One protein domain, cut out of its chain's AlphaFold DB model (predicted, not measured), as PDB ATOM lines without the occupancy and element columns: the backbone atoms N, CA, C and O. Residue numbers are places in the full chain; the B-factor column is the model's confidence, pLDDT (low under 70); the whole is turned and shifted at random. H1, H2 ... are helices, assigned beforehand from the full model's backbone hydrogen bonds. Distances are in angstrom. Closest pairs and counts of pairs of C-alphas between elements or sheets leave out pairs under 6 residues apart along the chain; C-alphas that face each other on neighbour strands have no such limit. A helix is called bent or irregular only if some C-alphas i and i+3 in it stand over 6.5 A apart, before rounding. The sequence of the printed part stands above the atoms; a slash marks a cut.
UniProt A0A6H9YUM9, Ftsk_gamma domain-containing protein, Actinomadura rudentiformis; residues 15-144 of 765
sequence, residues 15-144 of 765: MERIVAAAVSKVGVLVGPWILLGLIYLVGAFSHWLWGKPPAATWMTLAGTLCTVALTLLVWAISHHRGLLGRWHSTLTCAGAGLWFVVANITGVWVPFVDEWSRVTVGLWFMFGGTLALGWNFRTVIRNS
ATOM      1  N   MET A  15      -0.634 -25.541   3.717       41.38
ATOM      2  CA  MET A  15      -1.847 -26.365   3.642       41.38
ATOM      3  C   MET A  15      -2.737 -25.969   2.459       41.38
ATOM      4  O   MET A  15      -3.264 -26.843   1.775       41.38
ATOM      5  N   GLU A  16      -2.829 -24.675   2.127       47.88
ATOM      6  CA  GLU A  16      -3.500 -24.228   0.900       47.88
ATOM      7  C   GLU A  16      -2.782 -24.734  -0.354       47.88
ATOM      8  O   GLU A  16      -3.455 -25.078  -1.316       47.88
ATOM      9  N   ARG A  17      -1.446 -24.875  -0.361       51.53
ATOM     10  CA  ARG A  17      -0.724 -25.525  -1.472       51.53
ATOM     11  C   ARG A  17      -1.014 -27.019  -1.566       51.53
ATOM     12  O   ARG A  17      -1.104 -27.527  -2.678       51.53
ATOM     13  N   ILE A  18      -1.195 -27.712  -0.442       47.81
ATOM     14  CA  ILE A  18      -1.541 -29.143  -0.408       47.81
ATOM     15  C   ILE A  18      -2.991 -29.361  -0.875       47.81
ATOM     16  O   ILE A  18      -3.249 -30.219  -1.721       47.81
ATOM     17  N   VAL A  19      -3.932 -28.529  -0.420       42.25
ATOM     18  CA  VAL A  19      -5.342 -28.565  -0.843       42.25
ATOM     19  C   VAL A  19      -5.503 -28.080  -2.288       42.25
ATOM     20  O   VAL A  19      -6.222 -28.704  -3.065       42.25
ATOM     21  N   ALA A  20      -4.779 -27.044  -2.716       46.69
ATOM     22  CA  ALA A  20      -4.735 -26.621  -4.115       46.69
ATOM     23  C   ALA A  20      -4.089 -27.686  -5.011       46.69
ATOM     24  O   ALA A  20      -4.530 -27.865  -6.144       46.69
ATOM     25  N   ALA A  21      -3.107 -28.449  -4.517       48.69
ATOM     26  CA  ALA A  21      -2.561 -29.605  -5.225       48.69
ATOM     27  C   ALA A  21      -3.583 -30.752  -5.334       48.69
ATOM     28  O   ALA A  21      -3.634 -31.424  -6.364       48.69
ATOM     29  N   ALA A  22      -4.448 -30.944  -4.332       41.25
ATOM     30  CA  ALA A  22      -5.539 -31.920  -4.376       41.25
ATOM     31  C   ALA A  22      -6.685 -31.492  -5.318       41.25
ATOM     32  O   ALA A  22      -7.143 -32.295  -6.130       41.25
ATOM     33  N   VAL A  23      -7.091 -30.218  -5.299       44.56
ATOM     34  CA  VAL A  23      -8.103 -29.645  -6.212       44.56
ATOM     35  C   VAL A  23      -7.571 -29.544  -7.652       44.56
ATOM     36  O   VAL A  23      -8.308 -29.778  -8.614       44.56
ATOM     37  N   SER A  24      -6.265 -29.316  -7.824       54.84
ATOM     38  CA  SER A  24      -5.563 -29.378  -9.114       54.84
ATOM     39  C   SER A  24      -5.700 -30.751  -9.785       54.84
ATOM     40  O   SER A  24      -5.880 -30.817 -11.002       54.84
ATOM     41  N   LYS A  25      -5.738 -31.859  -9.025       53.06
ATOM     42  CA  LYS A  25      -5.880 -33.211  -9.601       53.06
ATOM     43  C   LYS A  25      -7.188 -33.398 -10.379       53.06
ATOM     44  O   LYS A  25      -7.173 -34.087 -11.396       53.06
ATOM     45  N   VAL A  26      -8.285 -32.753  -9.970       54.44
ATOM     46  CA  VAL A  26      -9.553 -32.774 -10.726       54.44
ATOM     47  C   VAL A  26      -9.479 -31.845 -11.939       54.44
ATOM     48  O   VAL A  26      -9.879 -32.236 -13.035       54.44
ATOM     49  N   GLY A  27      -8.890 -30.652 -11.789       58.56
ATOM     50  CA  GLY A  27      -8.723 -29.693 -12.888       58.56
ATOM     51  C   GLY A  27      -7.913 -30.242 -14.071       58.56
ATOM     52  O   GLY A  27      -8.264 -30.001 -15.228       58.56
ATOM     53  N   VAL A  28      -6.881 -31.049 -13.804       61.69
ATOM     54  CA  VAL A  28      -6.053 -31.667 -14.856       61.69
ATOM     55  C   VAL A  28      -6.837 -32.708 -15.673       61.69
ATOM     56  O   VAL A  28      -6.593 -32.842 -16.870       61.69
ATOM     57  N   LEU A  29      -7.814 -33.401 -15.074       69.50
ATOM     58  CA  LEU A  29      -8.624 -34.417 -15.766       69.50
ATOM     59  C   LEU A  29      -9.741 -33.824 -16.632       69.50
ATOM     60  O   LEU A  29     -10.267 -34.516 -17.501       69.50
ATOM     61  N   VAL A  30     -10.110 -32.561 -16.406       75.94
ATOM     62  CA  VAL A  30     -11.172 -31.863 -17.148       75.94
ATOM     63  C   VAL A  30     -10.624 -31.176 -18.409       75.94
ATOM     64  O   VAL A  30     -11.327 -31.078 -19.415       75.94
ATOM     65  N   GLY A  31      -9.353 -30.759 -18.398       79.94
ATOM     66  CA  GLY A  31      -8.705 -30.047 -19.508       79.94
ATOM     67  C   GLY A  31      -8.860 -30.699 -20.895       79.94
ATOM     68  O   GLY A  31      -9.261 -30.004 -21.833       79.94
ATOM     69  N   PRO A  32      -8.611 -32.014 -21.062       81.81
ATOM     70  CA  PRO A  32      -8.752 -32.685 -22.359       81.81
ATOM     71  C   PRO A  32     -10.190 -32.678 -22.897       81.81
ATOM     72  O   PRO A  32     -10.398 -32.565 -24.103       81.81
ATOM     73  N   TRP A  33     -11.187 -32.734 -22.008       83.75
ATOM     74  CA  TRP A  33     -12.606 -32.690 -22.372       83.75
ATOM     75  C   TRP A  33     -13.062 -31.287 -22.766       83.75
ATOM     76  O   TRP A  33     -13.830 -31.138 -23.716       83.75
ATOM     77  N   ILE A  34     -12.544 -30.248 -22.103       85.44
ATOM     78  CA  ILE A  34     -12.770 -28.853 -22.514       85.44
ATOM     79  C   ILE A  34     -12.194 -28.617 -23.911       85.44
ATOM     80  O   ILE A  34     -12.871 -28.046 -24.764       85.44
ATOM     81  N   LEU A  35     -10.968 -29.085 -24.173       82.94
ATOM     82  CA  LEU A  35     -10.338 -28.951 -25.488       82.94
ATOM     83  C   LEU A  35     -11.132 -29.690 -26.576       82.94
ATOM     84  O   LEU A  35     -11.288 -29.172 -27.684       82.94
ATOM     85  N   LEU A  36     -11.679 -30.864 -26.248       85.94
ATOM     86  CA  LEU A  36     -12.552 -31.627 -27.136       85.94
ATOM     87  C   LEU A  36     -13.859 -30.873 -27.458       85.94
ATOM     88  O   LEU A  36     -14.280 -30.827 -28.613       85.94
ATOM     89  N   GLY A  37     -14.480 -30.231 -26.466       86.69
ATOM     90  CA  GLY A  37     -15.638 -29.359 -26.686       86.69
ATOM     91  C   GLY A  37     -15.293 -28.116 -27.513       86.69
ATOM     92  O   GLY A  37     -16.039 -27.734 -28.414       86.69
ATOM     93  N   LEU A  38     -14.130 -27.512 -27.269       87.88
ATOM     94  CA  LEU A  38     -13.685 -26.323 -27.992       87.88
ATOM     95  C   LEU A  38     -13.435 -26.619 -29.474       87.88
ATOM     96  O   LEU A  38     -13.870 -25.846 -30.324       87.88
ATOM     97  N   ILE A  39     -12.784 -27.743 -29.803       88.00
ATOM     98  CA  ILE A  39     -12.537 -28.099 -31.207       88.00
ATOM     99  C   ILE A  39     -13.849 -28.336 -31.964       88.00
ATOM    100  O   ILE A  39     -13.954 -27.938 -33.123       88.00
ATOM    101  N   TYR A  40     -14.877 -28.877 -31.295       88.69
ATOM    102  CA  TYR A  40     -16.217 -29.014 -31.867       88.69
ATOM    103  C   TYR A  40     -16.811 -27.659 -32.258       88.69
ATOM    104  O   TYR A  40     -17.233 -27.469 -33.398       88.69
ATOM    105  N   LEU A  41     -16.790 -26.699 -31.328       88.75
ATOM    106  CA  LEU A  41     -17.308 -25.347 -31.553       88.75
ATOM    107  C   LEU A  41     -16.545 -24.619 -32.664       88.75
ATOM    108  O   LEU A  41     -17.155 -23.966 -33.507       88.75
ATOM    109  N   VAL A  42     -15.218 -24.764 -32.695       89.00
ATOM    110  CA  VAL A  42     -14.363 -24.168 -33.730       89.00
ATOM    111  C   VAL A  42     -14.655 -24.773 -35.106       89.00
ATOM    112  O   VAL A  42     -14.782 -24.031 -36.079       89.00
ATOM    113  N   GLY A  43     -14.833 -26.095 -35.200       87.19
ATOM    114  CA  GLY A  43     -15.245 -26.764 -36.441       87.19
ATOM    115  C   GLY A  43     -16.628 -26.312 -36.918       87.19
ATOM    116  O   GLY A  43     -16.803 -25.986 -38.093       87.19
ATOM    117  N   ALA A  44     -17.587 -26.203 -35.994       87.69
ATOM    118  CA  ALA A  44     -18.936 -25.715 -36.271       87.69
ATOM    119  C   ALA A  44     -18.919 -24.289 -36.836       87.69
ATOM    120  O   ALA A  44     -19.514 -24.011 -37.882       87.69
ATOM    121  N   PHE A  45     -18.187 -23.400 -36.167       89.38
ATOM    122  CA  PHE A  45     -18.040 -22.007 -36.563       89.38
ATOM    123  C   PHE A  45     -17.316 -21.855 -37.907       89.38
ATOM    124  O   PHE A  45     -17.761 -21.086 -38.758       89.38
ATOM    125  N   SER A  46     -16.254 -22.634 -38.138       89.38
ATOM    126  CA  SER A  46     -15.529 -22.639 -39.414       89.38
ATOM    127  C   SER A  46     -16.432 -23.060 -40.573       89.38
ATOM    128  O   SER A  46     -16.485 -22.373 -41.592       89.38
ATOM    129  N   HIS A  47     -17.209 -24.135 -40.401       88.25
ATOM    130  CA  HIS A  47     -18.170 -24.573 -41.414       88.25
ATOM    131  C   HIS A  47     -19.253 -23.517 -41.678       88.25
ATOM    132  O   HIS A  47     -19.658 -23.308 -42.819       88.25
ATOM    133  N   TRP A  48     -19.716 -22.818 -40.641       87.75
ATOM    134  CA  TRP A  48     -20.702 -21.750 -40.802       87.75
ATOM    135  C   TRP A  48     -20.165 -20.576 -41.637       87.75
ATOM    136  O   TRP A  48     -20.868 -20.086 -42.522       87.75
ATOM    137  N   LEU A  49     -18.915 -20.162 -41.405       88.75
ATOM    138  CA  LEU A  49     -18.282 -19.064 -42.142       88.75
ATOM    139  C   LEU A  49     -17.872 -19.451 -43.568       88.75
ATOM    140  O   LEU A  49     -18.021 -18.649 -44.492       88.75
ATOM    141  N   TRP A  50     -17.342 -20.662 -43.754       91.38
ATOM    142  CA  TRP A  50     -16.621 -21.024 -44.975       91.38
ATOM    143  C   TRP A  50     -16.970 -22.396 -45.556       91.38
ATOM    144  O   TRP A  50     -16.326 -22.832 -46.504       91.38
ATOM    145  N   GLY A  51     -17.993 -23.083 -45.054       85.31
ATOM    146  CA  GLY A  51     -18.378 -24.425 -45.510       85.31
ATOM    147  C   GLY A  51     -19.030 -24.482 -46.898       85.31
ATOM    148  O   GLY A  51     -19.299 -25.568 -47.402       85.31
ATOM    149  N   LYS A  52     -19.277 -23.336 -47.551       86.31
ATOM    150  CA  LYS A  52     -19.901 -23.266 -48.887       86.31
ATOM    151  C   LYS A  52     -18.865 -23.028 -49.998       86.31
ATOM    152  O   LYS A  52     -17.949 -22.221 -49.810       86.31
ATOM    153  N   PRO A  53     -18.993 -23.665 -51.178       85.62
ATOM    154  CA  PRO A  53     -18.149 -23.354 -52.331       85.62
ATOM    155  C   PRO A  53     -18.321 -21.889 -52.786       85.62
ATOM    156  O   PRO A  53     -19.444 -21.385 -52.756       85.62
ATOM    157  N   PRO A  54     -17.250 -21.197 -53.225       85.81
ATOM    158  CA  PRO A  54     -15.875 -21.687 -53.386       85.81
ATOM    159  C   PRO A  54     -15.001 -21.569 -52.121       85.81
ATOM    160  O   PRO A  54     -13.880 -22.076 -52.109       85.81
ATOM    161  N   ALA A  55     -15.478 -20.915 -51.055       87.06
ATOM    162  CA  ALA A  55     -14.704 -20.689 -49.828       87.06
ATOM    163  C   ALA A  55     -14.262 -22.002 -49.156       87.06
ATOM    164  O   ALA A  55     -13.132 -22.098 -48.673       87.06
ATOM    165  N   ALA A  56     -15.102 -23.039 -49.219       85.75
ATOM    166  CA  ALA A  56     -14.801 -24.363 -48.675       85.75
ATOM    167  C   ALA A  56     -13.530 -24.978 -49.275       85.75
ATOM    168  O   ALA A  56     -12.754 -25.610 -48.559       85.75
ATOM    169  N   THR A  57     -13.277 -24.763 -50.570       86.94
ATOM    170  CA  THR A  57     -12.104 -25.301 -51.271       86.94
ATOM    171  C   THR A  57     -10.816 -24.669 -50.754       86.94
ATOM    172  O   THR A  57      -9.861 -25.377 -50.435       86.94
ATOM    173  N   TRP A  58     -10.807 -23.344 -50.597       89.56
ATOM    174  CA  TRP A  58      -9.655 -22.614 -50.070       89.56
ATOM    175  C   TRP A  58      -9.404 -22.918 -48.595       89.56
ATOM    176  O   TRP A  58      -8.257 -23.126 -48.205       89.56
ATOM    177  N   MET A  59     -10.462 -23.031 -47.788       88.56
ATOM    178  CA  MET A  59     -10.333 -23.404 -46.379       88.56
ATOM    179  C   MET A  59      -9.882 -24.846 -46.180       88.56
ATOM    180  O   MET A  59      -9.103 -25.118 -45.273       88.56
ATOM    181  N   THR A  60     -10.304 -25.765 -47.047       88.31
ATOM    182  CA  THR A  60      -9.820 -27.152 -47.024       88.31
ATOM    183  C   THR A  60      -8.332 -27.210 -47.353       88.31
ATOM    184  O   THR A  60      -7.571 -27.860 -46.637       88.31
ATOM    185  N   LEU A  61      -7.898 -26.493 -48.394       90.12
ATOM    186  CA  LEU A  61      -6.487 -26.410 -48.773       90.12
ATOM    187  C   LEU A  61      -5.644 -25.796 -47.646       90.12
ATOM    188  O   LEU A  61      -4.656 -26.395 -47.220       90.12
ATOM    189  N   ALA A  62      -6.058 -24.637 -47.125       90.75
ATOM    190  CA  ALA A  62      -5.360 -23.948 -46.042       90.75
ATOM    191  C   ALA A  62      -5.333 -24.788 -44.755       90.75
ATOM    192  O   ALA A  62      -4.270 -24.988 -44.174       90.75
ATOM    193  N   GLY A  63      -6.474 -25.348 -44.344       89.94
ATOM    194  CA  GLY A  63      -6.584 -26.195 -43.156       89.94
ATOM    195  C   GLY A  63      -5.732 -27.463 -43.248       89.94
ATOM    196  O   GLY A  63      -5.097 -27.848 -42.265       89.94
ATOM    197  N   THR A  64      -5.640 -28.072 -44.434       92.75
ATOM    198  CA  THR A  64      -4.773 -29.237 -44.670       92.75
ATOM    199  C   THR A  64      -3.297 -28.857 -44.554       92.75
ATOM    200  O   THR A  64      -2.553 -29.520 -43.831       92.75
ATOM    201  N   LEU A  65      -2.873 -27.760 -45.193       93.81
ATOM    202  CA  LEU A  65      -1.493 -27.269 -45.104       93.81
ATOM    203  C   LEU A  65      -1.111 -26.908 -43.663       93.81
ATOM    204  O   LEU A  65      -0.048 -27.314 -43.193       93.81
ATOM    205  N   CYS A  66      -1.994 -26.217 -42.937       92.19
ATOM    206  CA  CYS A  66      -1.793 -25.895 -41.526       92.19
ATOM    207  C   CYS A  66      -1.703 -27.155 -40.658       92.19
ATOM    208  O   CYS A  66      -0.825 -27.234 -39.802       92.19
ATOM    209  N   THR A  67      -2.555 -28.156 -40.896       92.62
ATOM    210  CA  THR A  67      -2.530 -29.428 -40.154       92.62
ATOM    211  C   THR A  67      -1.217 -30.173 -40.370       92.62
ATOM    212  O   THR A  67      -0.600 -30.625 -39.404       92.62
ATOM    213  N   VAL A  68      -0.749 -30.272 -41.617       93.88
ATOM    214  CA  VAL A  68       0.528 -30.922 -41.944       93.88
ATOM    215  C   VAL A  68       1.693 -30.165 -41.308       93.88
ATOM    216  O   VAL A  68       2.516 -30.777 -40.626       93.88
ATOM    217  N   ALA A  69       1.737 -28.838 -41.458       93.44
ATOM    218  CA  ALA A  69       2.788 -28.006 -40.877       93.44
ATOM    219  C   ALA A  69       2.837 -28.131 -39.344       93.44
ATOM    220  O   ALA A  69       3.910 -28.335 -38.777       93.44
ATOM    221  N   LEU A  70       1.681 -28.081 -38.674       91.56
ATOM    222  CA  LEU A  70       1.590 -28.210 -37.220       91.56
ATOM    223  C   LEU A  70       1.986 -29.616 -36.749       91.56
ATOM    224  O   LEU A  70       2.707 -29.750 -35.765       91.56
ATOM    225  N   THR A  71       1.589 -30.662 -37.478       92.69
ATOM    226  CA  THR A  71       1.958 -32.053 -37.167       92.69
ATOM    227  C   THR A  71       3.474 -32.257 -37.245       92.69
ATOM    228  O   THR A  71       4.071 -32.842 -36.336       92.69
ATOM    229  N   LEU A  72       4.111 -31.730 -38.299       92.31
ATOM    230  CA  LEU A  72       5.567 -31.765 -38.467       92.31
ATOM    231  C   LEU A  72       6.280 -30.962 -37.372       92.31
ATOM    232  O   LEU A  72       7.266 -31.437 -36.809       92.31
ATOM    233  N   LEU A  73       5.751 -29.788 -37.018       91.62
ATOM    234  CA  LEU A  73       6.286 -28.956 -35.943       91.62
ATOM    235  C   LEU A  73       6.195 -29.654 -34.578       91.62
ATOM    236  O   LEU A  73       7.171 -29.681 -33.831       91.62
ATOM    237  N   VAL A  74       5.053 -30.273 -34.258       89.81
ATOM    238  CA  VAL A  74       4.860 -31.036 -33.013       89.81
ATOM    239  C   VAL A  74       5.841 -32.199 -32.936       89.81
ATOM    240  O   VAL A  74       6.422 -32.431 -31.875       89.81
ATOM    241  N   TRP A  75       6.063 -32.913 -34.043       90.56
ATOM    242  CA  TRP A  75       7.065 -33.976 -34.099       90.56
ATOM    243  C   TRP A  75       8.484 -33.446 -33.872       90.56
ATOM    244  O   TRP A  75       9.224 -34.023 -33.073       90.56
ATOM    245  N   ALA A  76       8.839 -32.336 -34.529       86.94
ATOM    246  CA  ALA A  76      10.149 -31.706 -34.410       86.94
ATOM    247  C   ALA A  76      10.434 -31.245 -32.976       86.94
ATOM    248  O   ALA A  76      11.502 -31.543 -32.460       86.94
ATOM    249  N   ILE A  77       9.475 -30.595 -32.306       87.56
ATOM    250  CA  ILE A  77       9.641 -30.042 -30.948       87.56
ATOM    251  C   ILE A  77       9.529 -31.125 -29.862       87.56
ATOM    252  O   ILE A  77      10.145 -31.030 -28.802       87.56
ATOM    253  N   SER A  78       8.790 -32.208 -30.111       82.88
ATOM    254  CA  SER A  78       8.596 -33.287 -29.128       82.88
ATOM    255  C   SER A  78       9.793 -34.244 -29.011       82.88
ATOM    256  O   SER A  78       9.648 -35.333 -28.456       82.88
ATOM    257  N   HIS A  79      10.976 -33.864 -29.506       77.19
ATOM    258  CA  HIS A  79      12.188 -34.689 -29.488       77.19
ATOM    259  C   HIS A  79      12.699 -35.012 -28.072       77.19
ATOM    260  O   HIS A  79      13.351 -36.034 -27.882       77.19
ATOM    261  N   HIS A  80      12.367 -34.186 -27.075       68.44
ATOM    262  CA  HIS A  80      12.678 -34.436 -25.662       68.44
ATOM    263  C   HIS A  80      11.752 -35.468 -24.991       68.44
ATOM    264  O   HIS A  80      11.989 -35.860 -23.850       68.44
ATOM    265  N   ARG A  81      10.675 -35.905 -25.660       69.75
ATOM    266  CA  ARG A  81       9.751 -36.922 -25.136       69.75
ATOM    267  C   ARG A  81      10.198 -38.309 -25.601       69.75
ATOM    268  O   ARG A  81      10.609 -38.475 -26.746       69.75
ATOM    269  N   GLY A  82      10.050 -39.324 -24.744       77.19
ATOM    270  CA  GLY A  82      10.246 -40.723 -25.148       77.19
ATOM    271  C   GLY A  82       9.375 -41.100 -26.356       77.19
ATOM    272  O   GLY A  82       8.340 -40.469 -26.592       77.19
ATOM    273  N   LEU A  83       9.767 -42.138 -27.105       78.75
ATOM    274  CA  LEU A  83       9.157 -42.509 -28.394       78.75
ATOM    275  C   LEU A  83       7.620 -42.552 -28.353       78.75
ATOM    276  O   LEU A  83       6.967 -41.927 -29.187       78.75
ATOM    277  N   LEU A  84       7.038 -43.195 -27.337       75.62
ATOM    278  CA  LEU A  84       5.584 -43.253 -27.125       75.62
ATOM    279  C   LEU A  84       4.938 -41.868 -26.939       75.62
ATOM    280  O   LEU A  84       3.861 -41.607 -27.466       75.62
ATOM    281  N   GLY A  85       5.587 -40.960 -26.204       76.31
ATOM    282  CA  GLY A  85       5.093 -39.597 -25.991       76.31
ATOM    283  C   GLY A  85       5.176 -38.733 -27.251       76.31
ATOM    284  O   GLY A  85       4.289 -37.905 -27.484       76.31
ATOM    285  N   ARG A  86       6.203 -38.953 -28.079       83.44
ATOM    286  CA  ARG A  86       6.359 -38.283 -29.374       83.44
ATOM    287  C   ARG A  86       5.266 -38.722 -30.352       83.44
ATOM    288  O   ARG A  86       4.541 -37.872 -30.856       83.44
ATOM    289  N   TRP A  87       5.068 -40.032 -30.510       82.94
ATOM    290  CA  TRP A  87       3.991 -40.598 -31.332       82.94
ATOM    291  C   TRP A  87       2.606 -40.117 -30.903       82.94
ATOM    292  O   TRP A  87       1.839 -39.634 -31.729       82.94
ATOM    293  N   HIS A  88       2.304 -40.174 -29.608       81.75
ATOM    294  CA  HIS A  88       1.008 -39.760 -29.083       81.75
ATOM    295  C   HIS A  88       0.700 -38.277 -29.351       81.75
ATOM    296  O   HIS A  88      -0.401 -37.942 -29.783       81.75
ATOM    297  N   SER A  89       1.675 -37.385 -29.148       82.19
ATOM    298  CA  SER A  89       1.491 -35.941 -29.372       82.19
ATOM    299  C   SER A  89       1.257 -35.629 -30.854       82.19
ATOM    300  O   SER A  89       0.358 -34.862 -31.197       82.19
ATOM    301  N   THR A  90       2.029 -36.267 -31.735       87.69
ATOM    302  CA  THR A  90       1.939 -36.074 -33.186       87.69
ATOM    303  C   THR A  90       0.650 -36.657 -33.766       87.69
ATOM    304  O   THR A  90      -0.014 -35.977 -34.543       87.69
ATOM    305  N   LEU A  91       0.239 -37.857 -33.341       85.88
ATOM    306  CA  LEU A  91      -1.023 -38.468 -33.775       85.88
ATOM    307  C   LEU A  91      -2.246 -37.690 -33.273       85.88
ATOM    308  O   LEU A  91      -3.211 -37.536 -34.015       85.88
ATOM    309  N   THR A  92      -2.189 -37.145 -32.052       85.50
ATOM    310  CA  THR A  92      -3.257 -36.284 -31.513       85.50
ATOM    311  C   THR A  92      -3.410 -35.014 -32.354       85.50
ATOM    312  O   THR A  92      -4.524 -34.655 -32.728       85.50
ATOM    313  N   CYS A  93      -2.299 -34.350 -32.690       87.88
ATOM    314  CA  CYS A  93      -2.303 -33.144 -33.519       87.88
ATOM    315  C   CYS A  93      -2.832 -33.419 -34.937       87.88
ATOM    316  O   CYS A  93      -3.718 -32.707 -35.410       87.88
ATOM    317  N   ALA A  94      -2.351 -34.493 -35.570       89.44
ATOM    318  CA  ALA A  94      -2.797 -34.905 -36.897       89.44
ATOM    319  C   ALA A  94      -4.291 -35.258 -36.915       89.44
ATOM    320  O   ALA A  94      -5.019 -34.796 -37.789       89.44
ATOM    321  N   GLY A  95      -4.760 -36.035 -35.933       88.56
ATOM    322  CA  GLY A  95      -6.160 -36.441 -35.823       88.56
ATOM    323  C   GLY A  95      -7.103 -35.261 -35.580       88.56
ATOM    324  O   GLY A  95      -8.131 -35.157 -36.244       88.56
ATOM    325  N   ALA A  96      -6.730 -34.338 -34.688       87.81
ATOM    326  CA  ALA A  96      -7.502 -33.129 -34.410       87.81
ATOM    327  C   ALA A  96      -7.609 -32.209 -35.640       87.81
ATOM    328  O   ALA A  96      -8.700 -31.745 -35.971       87.81
ATOM    329  N   GLY A  97      -6.496 -31.977 -36.345       88.38
ATOM    330  CA  GLY A  97      -6.485 -31.150 -37.553       88.38
ATOM    331  C   GLY A  97      -7.232 -31.794 -38.723       88.38
ATOM    332  O   GLY A  97      -8.029 -31.130 -39.382       88.38
ATOM    333  N   LEU A  98      -7.061 -33.106 -38.930       90.25
ATOM    334  CA  LEU A  98      -7.800 -33.852 -39.950       90.25
ATOM    335  C   LEU A  98      -9.307 -33.800 -39.686       90.25
ATOM    336  O   LEU A  98     -10.081 -33.510 -40.595       90.25
ATOM    337  N   TRP A  99      -9.718 -34.025 -38.436       91.50
ATOM    338  CA  TRP A  99     -11.119 -33.919 -38.053       91.50
ATOM    339  C   TRP A  99     -11.672 -32.510 -38.296       91.50
ATOM    340  O   TRP A  99     -12.753 -32.380 -38.860       91.50
ATOM    341  N   PHE A 100     -10.926 -31.457 -37.946       90.50
ATOM    342  CA  PHE A 100     -11.336 -30.071 -38.191       90.50
ATOM    343  C   PHE A 100     -11.552 -29.777 -39.685       90.50
ATOM    344  O   PHE A 100     -12.554 -29.162 -40.051       90.50
ATOM    345  N   VAL A 101     -10.653 -30.247 -40.558       89.69
ATOM    346  CA  VAL A 101     -10.797 -30.091 -42.016       89.69
ATOM    347  C   VAL A 101     -12.060 -30.797 -42.515       89.69
ATOM    348  O   VAL A 101     -12.829 -30.206 -43.271       89.69
ATOM    349  N   VAL A 102     -12.317 -32.023 -42.051       88.06
ATOM    350  CA  VAL A 102     -13.536 -32.777 -42.393       88.06
ATOM    351  C   VAL A 102     -14.788 -32.061 -41.873       88.06
ATOM    352  O   VAL A 102     -15.730 -31.866 -42.636       88.06
ATOM    353  N   ALA A 103     -14.775 -31.579 -40.627       87.88
ATOM    354  CA  ALA A 103     -15.863 -30.812 -40.020       87.88
ATOM    355  C   ALA A 103     -16.178 -29.518 -40.776       87.88
ATOM    356  O   ALA A 103     -17.347 -29.166 -40.925       87.88
ATOM    357  N   ASN A 104     -15.161 -28.845 -41.317       87.62
ATOM    358  CA  ASN A 104     -15.354 -27.672 -42.160       87.62
ATOM    359  C   ASN A 104     -16.054 -28.006 -43.490       87.62
ATOM    360  O   ASN A 104     -16.813 -27.181 -43.993       87.62
ATOM    361  N   ILE A 105     -15.823 -29.194 -44.058       86.12
ATOM    362  CA  ILE A 105     -16.430 -29.621 -45.330       86.12
ATOM    363  C   ILE A 105     -17.857 -30.126 -45.114       86.12
ATOM    364  O   ILE A 105     -18.776 -29.682 -45.797       86.12
ATOM    365  N   THR A 106     -18.048 -31.055 -44.176       85.31
ATOM    366  CA  THR A 106     -19.318 -31.782 -44.005       85.31
ATOM    367  C   THR A 106     -20.290 -31.089 -43.059       85.31
ATOM    368  O   THR A 106     -21.480 -31.369 -43.100       85.31
ATOM    369  N   GLY A 107     -19.792 -30.218 -42.179       83.31
ATOM    370  CA  GLY A 107     -20.576 -29.621 -41.104       83.31
ATOM    371  C   GLY A 107     -20.776 -30.544 -39.899       83.31
ATOM    372  O   GLY A 107     -20.436 -31.729 -39.920       83.31
ATOM    373  N   VAL A 108     -21.289 -29.949 -38.814       81.06
ATOM    374  CA  VAL A 108     -21.548 -30.609 -37.514       81.06
ATOM    375  C   VAL A 108     -22.905 -30.224 -36.900       81.06
ATOM    376  O   VAL A 108     -23.239 -30.653 -35.802       81.06
ATOM    377  N   TRP A 109     -23.700 -29.393 -37.584       70.25
ATOM    378  CA  TRP A 109     -24.860 -28.717 -36.987       70.25
ATOM    379  C   TRP A 109     -26.124 -29.579 -36.904       70.25
ATOM    380  O   TRP A 109     -26.977 -29.307 -36.061       70.25
ATOM    381  N   VAL A 110     -26.268 -30.611 -37.748       65.69
ATOM    382  CA  VAL A 110     -27.495 -31.426 -37.793       65.69
ATOM    383  C   VAL A 110     -27.196 -32.925 -37.953       65.69
ATOM    384  O   VAL A 110     -27.495 -33.521 -38.991       65.69
ATOM    385  N   PRO A 111     -26.657 -33.593 -36.917       59.53
ATOM    386  CA  PRO A 111     -26.377 -35.031 -36.949       59.53
ATOM    387  C   PRO A 111     -27.642 -35.914 -37.009       59.53
ATOM    388  O   PRO A 111     -27.547 -37.126 -36.905       59.53
ATOM    389  N   PHE A 112     -28.842 -35.357 -37.175       57.44
ATOM    390  CA  PHE A 112     -30.084 -36.130 -37.312       57.44
ATOM    391  C   PHE A 112     -30.713 -36.030 -38.709       57.44
ATOM    392  O   PHE A 112     -31.725 -36.677 -38.955       57.44
ATOM    393  N   VAL A 113     -30.123 -35.241 -39.620       57.88
ATOM    394  CA  VAL A 113     -30.697 -34.961 -40.952       57.88
ATOM    395  C   VAL A 113     -29.712 -35.254 -42.090       57.88
ATOM    396  O   VAL A 113     -30.145 -35.684 -43.152       57.88
ATOM    397  N   ASP A 114     -28.405 -35.087 -41.869       71.12
ATOM    398  CA  ASP A 114     -27.372 -35.338 -42.882       71.12
ATOM    399  C   ASP A 114     -26.453 -36.510 -42.483       71.12
ATOM    400  O   ASP A 114     -25.907 -36.556 -41.375       71.12
ATOM    401  N   GLU A 115     -26.293 -37.481 -43.389       75.12
ATOM    402  CA  GLU A 115     -25.484 -38.688 -43.169       75.12
ATOM    403  C   GLU A 115     -24.001 -38.360 -42.970       75.12
ATOM    404  O   GLU A 115     -23.330 -38.998 -42.156       75.12
ATOM    405  N   TRP A 116     -23.490 -37.327 -43.641       77.94
ATOM    406  CA  TRP A 116     -22.086 -36.932 -43.536       77.94
ATOM    407  C   TRP A 116     -21.790 -36.205 -42.224       77.94
ATOM    408  O   TRP A 116     -20.814 -36.533 -41.545       77.94
ATOM    409  N   SER A 117     -22.681 -35.312 -41.789       77.56
ATOM    410  CA  SER A 117     -22.628 -34.697 -40.456       77.56
ATOM    411  C   SER A 117     -22.642 -35.743 -39.327       77.56
ATOM    412  O   SER A 117     -21.918 -35.599 -38.340       77.56
ATOM    413  N   ARG A 118     -23.404 -36.839 -39.473       78.56
ATOM    414  CA  ARG A 118     -23.415 -37.965 -38.513       78.56
ATOM    415  C   ARG A 118     -22.065 -38.646 -38.384       78.56
ATOM    416  O   ARG A 118     -21.612 -38.890 -37.267       78.56
ATOM    417  N   VAL A 119     -21.438 -38.966 -39.511       81.56
ATOM    418  CA  VAL A 119     -20.124 -39.615 -39.524       81.56
ATOM    419  C   VAL A 119     -19.085 -38.697 -38.887       81.56
ATOM    420  O   VAL A 119     -18.316 -39.142 -38.039       81.56
ATOM    421  N   THR A 120     -19.108 -37.404 -39.200       85.25
ATOM    422  CA  THR A 120     -18.146 -36.438 -38.659       85.25
ATOM    423  C   THR A 120     -18.288 -36.231 -37.149       85.25
ATOM    424  O   THR A 120     -17.280 -36.232 -36.436       85.25
ATOM    425  N   VAL A 121     -19.514 -36.132 -36.623       84.06
ATOM    426  CA  VAL A 121     -19.757 -36.070 -35.167       84.06
ATOM    427  C   VAL A 121     -19.429 -37.409 -34.488       84.06
ATOM    428  O   VAL A 121     -18.862 -37.424 -33.395       84.06
ATOM    429  N   GLY A 122     -19.699 -38.540 -35.144       81.81
ATOM    430  CA  GLY A 122     -19.316 -39.865 -34.654       81.81
ATOM    431  C   GLY A 122     -17.798 -40.039 -34.538       81.81
ATOM    432  O   GLY A 122     -17.306 -40.530 -33.522       81.81
ATOM    433  N   LEU A 123     -17.038 -39.571 -35.533       84.12
ATOM    434  CA  LEU A 123     -15.573 -39.569 -35.509       84.12
ATOM    435  C   LEU A 123     -15.023 -38.661 -34.403       84.12
ATOM    436  O   LEU A 123     -14.087 -39.061 -33.713       84.12
ATOM    437  N   TRP A 124     -15.627 -37.488 -34.186       87.50
ATOM    438  CA  TRP A 124     -15.277 -36.600 -33.070       87.50
ATOM    439  C   TRP A 124     -15.434 -37.300 -31.721       87.50
ATOM    440  O   TRP A 124     -14.512 -37.302 -30.907       87.50
ATOM    441  N   PHE A 125     -16.591 -37.929 -31.504       84.38
ATOM    442  CA  PHE A 125     -16.908 -38.596 -30.249       84.38
ATOM    443  C   PHE A 125     -15.987 -39.796 -30.002       84.38
ATOM    444  O   PHE A 125     -15.386 -39.903 -28.936       84.38
ATOM    445  N   MET A 126     -15.818 -40.668 -31.001       81.81
ATOM    446  CA  MET A 126     -15.023 -41.888 -30.860       81.81
ATOM    447  C   MET A 126     -13.526 -41.596 -30.744       81.81
ATOM    448  O   MET A 126     -12.888 -42.049 -29.795       81.81
ATOM    449  N   PHE A 127     -12.943 -40.823 -31.666       80.50
ATOM    450  CA  PHE A 127     -11.502 -40.550 -31.644       80.50
ATOM    451  C   PHE A 127     -11.132 -39.513 -30.587       80.50
ATOM    452  O   PHE A 127     -10.178 -39.711 -29.835       80.50
ATOM    453  N   GLY A 128     -11.903 -38.431 -30.483       82.44
ATOM    454  CA  GLY A 128     -11.669 -37.382 -29.502       82.44
ATOM    455  C   GLY A 128     -11.907 -37.846 -28.065       82.44
ATOM    456  O   GLY A 128     -11.074 -37.582 -27.198       82.44
ATOM    457  N   GLY A 129     -12.972 -38.618 -27.821       80.44
ATOM    458  CA  GLY A 129     -13.235 -39.232 -26.517       80.44
ATOM    459  C   GLY A 129     -12.152 -40.236 -26.110       80.44
ATOM    460  O   GLY A 129     -11.668 -40.195 -24.981       80.44
ATOM    461  N   THR A 130     -11.691 -41.081 -27.042       79.88
ATOM    462  CA  THR A 130     -10.598 -42.041 -26.786       79.88
ATOM    463  C   THR A 130      -9.280 -41.332 -26.460       79.88
ATOM    464  O   THR A 130      -8.565 -41.749 -25.550       79.88
ATOM    465  N   LEU A 131      -8.959 -40.230 -27.146       79.75
ATOM    466  CA  LEU A 131      -7.758 -39.435 -26.869       79.75
ATOM    467  C   LEU A 131      -7.844 -38.695 -25.527       79.75
ATOM    468  O   LEU A 131      -6.866 -38.699 -24.777       79.75
ATOM    469  N   ALA A 132      -9.002 -38.117 -25.188       80.75
ATOM    470  CA  ALA A 132      -9.232 -37.480 -23.890       80.75
ATOM    471  C   ALA A 132      -9.120 -38.491 -22.734       80.75
ATOM    472  O   ALA A 132      -8.451 -38.223 -21.734       80.75
ATOM    473  N   LEU A 133      -9.684 -39.691 -22.905       75.62
ATOM    474  CA  LEU A 133      -9.512 -40.801 -21.966       75.62
ATOM    475  C   LEU A 133      -8.052 -41.251 -21.875       75.62
ATOM    476  O   LEU A 133      -7.549 -41.429 -20.773       75.62
ATOM    477  N   GLY A 134      -7.340 -41.381 -22.999       75.25
ATOM    478  CA  GLY A 134      -5.918 -41.738 -23.021       75.25
ATOM    479  C   GLY A 134      -5.026 -40.720 -22.296       75.25
ATOM    480  O   GLY A 134      -4.121 -41.109 -21.553       75.25
ATOM    481  N   TRP A 135      -5.309 -39.420 -22.440       74.44
ATOM    482  CA  TRP A 135      -4.656 -38.353 -21.669       74.44
ATOM    483  C   TRP A 135      -4.959 -38.466 -20.174       74.44
ATOM    484  O   TRP A 135      -4.036 -38.361 -19.361       74.44
ATOM    485  N   ASN A 136      -6.216 -38.723 -19.807       78.19
ATOM    486  CA  ASN A 136      -6.611 -38.912 -18.414       78.19
ATOM    487  C   ASN A 136      -5.959 -40.159 -17.807       78.19
ATOM    488  O   ASN A 136      -5.348 -40.044 -16.752       78.19
ATOM    489  N   PHE A 137      -5.963 -41.307 -18.491       68.12
ATOM    490  CA  PHE A 137      -5.268 -42.515 -18.041       68.12
ATOM    491  C   PHE A 137      -3.773 -42.277 -17.865       68.12
ATOM    492  O   PHE A 137      -3.224 -42.630 -16.832       68.12
ATOM    493  N   ARG A 138      -3.101 -41.625 -18.819       67.81
ATOM    494  CA  ARG A 138      -1.671 -41.311 -18.696       67.81
ATOM    495  C   ARG A 138      -1.382 -40.373 -17.523       67.81
ATOM    496  O   ARG A 138      -0.365 -40.529 -16.854       67.81
ATOM    497  N   THR A 139      -2.258 -39.403 -17.290       65.69
ATOM    498  CA  THR A 139      -2.152 -38.467 -16.167       65.69
ATOM    499  C   THR A 139      -2.365 -39.191 -14.844       65.69
ATOM    500  O   THR A 139      -1.567 -39.019 -13.931       65.69
ATOM    501  N   VAL A 140      -3.386 -40.046 -14.758       59.69
ATOM    502  CA  VAL A 140      -3.673 -40.874 -13.582       59.69
ATOM    503  C   VAL A 140      -2.544 -41.860 -13.331       59.69
ATOM    504  O   VAL A 140      -2.106 -41.941 -12.203       59.69
ATOM    505  N   ILE A 141      -2.011 -42.549 -14.340       56.97
ATOM    506  CA  ILE A 141      -0.890 -43.496 -14.198       56.97
ATOM    507  C   ILE A 141       0.390 -42.774 -13.756       56.97
ATOM    508  O   ILE A 141       1.098 -43.275 -12.894       56.97
ATOM    509  N   ARG A 142       0.680 -41.580 -14.295       58.72
ATOM    510  CA  ARG A 142       1.844 -40.783 -13.869       58.72
ATOM    511  C   ARG A 142       1.682 -40.190 -12.466       58.72
ATOM    512  O   ARG A 142       2.681 -39.967 -11.799       58.72
ATOM    513  N   ASN A 143       0.445 -39.927 -12.049       52.97
ATOM    514  CA  ASN A 143       0.105 -39.387 -10.731       52.97
ATOM    515  C   ASN A 143      -0.401 -40.476  -9.760       52.97
ATOM    516  O   ASN A 143      -0.869 -40.154  -8.667       52.97
ATOM    517  N   SER A 144      -0.359 -41.748 -10.168       41.97
ATOM    518  CA  SER A 144      -0.601 -42.893  -9.298       41.97
ATOM    519  C   SER A 144       0.649 -43.052  -8.445       41.97
ATOM    520  O   SER A 144       1.748 -42.869  -8.969       41.97
TER     521      SER A 144
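This is residues 15 to 144 of the 765 residues of the protein "Ftsk_gamma domain-containing protein" of Actinomadura rudentiformis (UniProt A0A6H9YUM9). This is an elongated up-and-down bundle of four helical rods, H1b, H2, H3 and H4, in which H1b, H3 and H4 touch one another and H2 packs on H3 alone as the other half of a helical hairpin. The first helix, H1, is bent, and residues 15 to 24 of its arm H1a stick out free of the rest. The printed part has 130 residues with four named helices, H1, H2, H3 and H4 in chain order, and no named strand; the class is all helix. The whole is only just loose, close to compact, with a radius of gyration of the C-alphas of 17.2 A, and it spans 57 by 34 by 23 A.

By its hydrogen bonds H1 was assigned as one helix, residues 15 to 50, but it is bent, with C-alphas 29 and 32 standing 6.8 A apart. Its arm H1a, residues 15 to 29, begins with C-alpha 15 at (-1.847, -26.365, 3.642) and is 22.1 A long. Its arm H1b, residues 32 to 50, is 26.6 A long. H2, residues 55 to 80, is 39.0 A long and irregular, with C-alphas 77 and 80 standing 7.5 A apart. H3, residues 83 to 106, begins at (9.157, -42.509, -28.394) and is 34.2 A long. H4, residues 115 to 142, is 40.1 A long and ends with C-alpha 142 at (1.844, -40.783, -13.869).

H3 is the hub. It forms a hairpin with H2, running opposite ways at a shallow tilt of 8 degrees; their closest C-alphas are those of Thr 67 and Gly 97, 5.0 A apart. H3 and H4 form another hairpin, at a shallow tilt of 22 degrees, with the C-alphas of Thr 106 and Ser 117 closest at 5.7 A. With residues 96 to 106 alone, H3 touches H1b, running the same way at 33 degrees, a shallow tilt only just short of steep; the closest C-alphas, of His 47 and Asn 104, are 4.3 A apart. H1b touches H4 with residues 32 to 40 alone, and the C-alphas of Pro 32 and Ala 132 are closest at 5.1 A. H1a and H4 only just touch, with 3 pairs of C-alphas within 8 A, closest at Leu 29 and Asn 136, 5.6 A. H1b and H2 are close but not clearly touching, with the C-alphas of Trp 50 and Ala 56 closest at 5.3 A, while H2 and H4 are apart. Every O i to N i+4 pair is within hydrogen-bond range in H1b, H3 and H4; in H1a 9 of 11 are, and in H2 20 of 22.

The C-alphas farthest apart, of Met 15 and Pro 54, are 58.9 A apart. The printed part has no cut. The links H1 to H2 and H2 to H3 are tight, and H3 to H4 is short. The mean pLDDT of the printed part is 78.6; residues 15 to 29, 80 to 81, 110 to 113 and 137 to 144 are under 70.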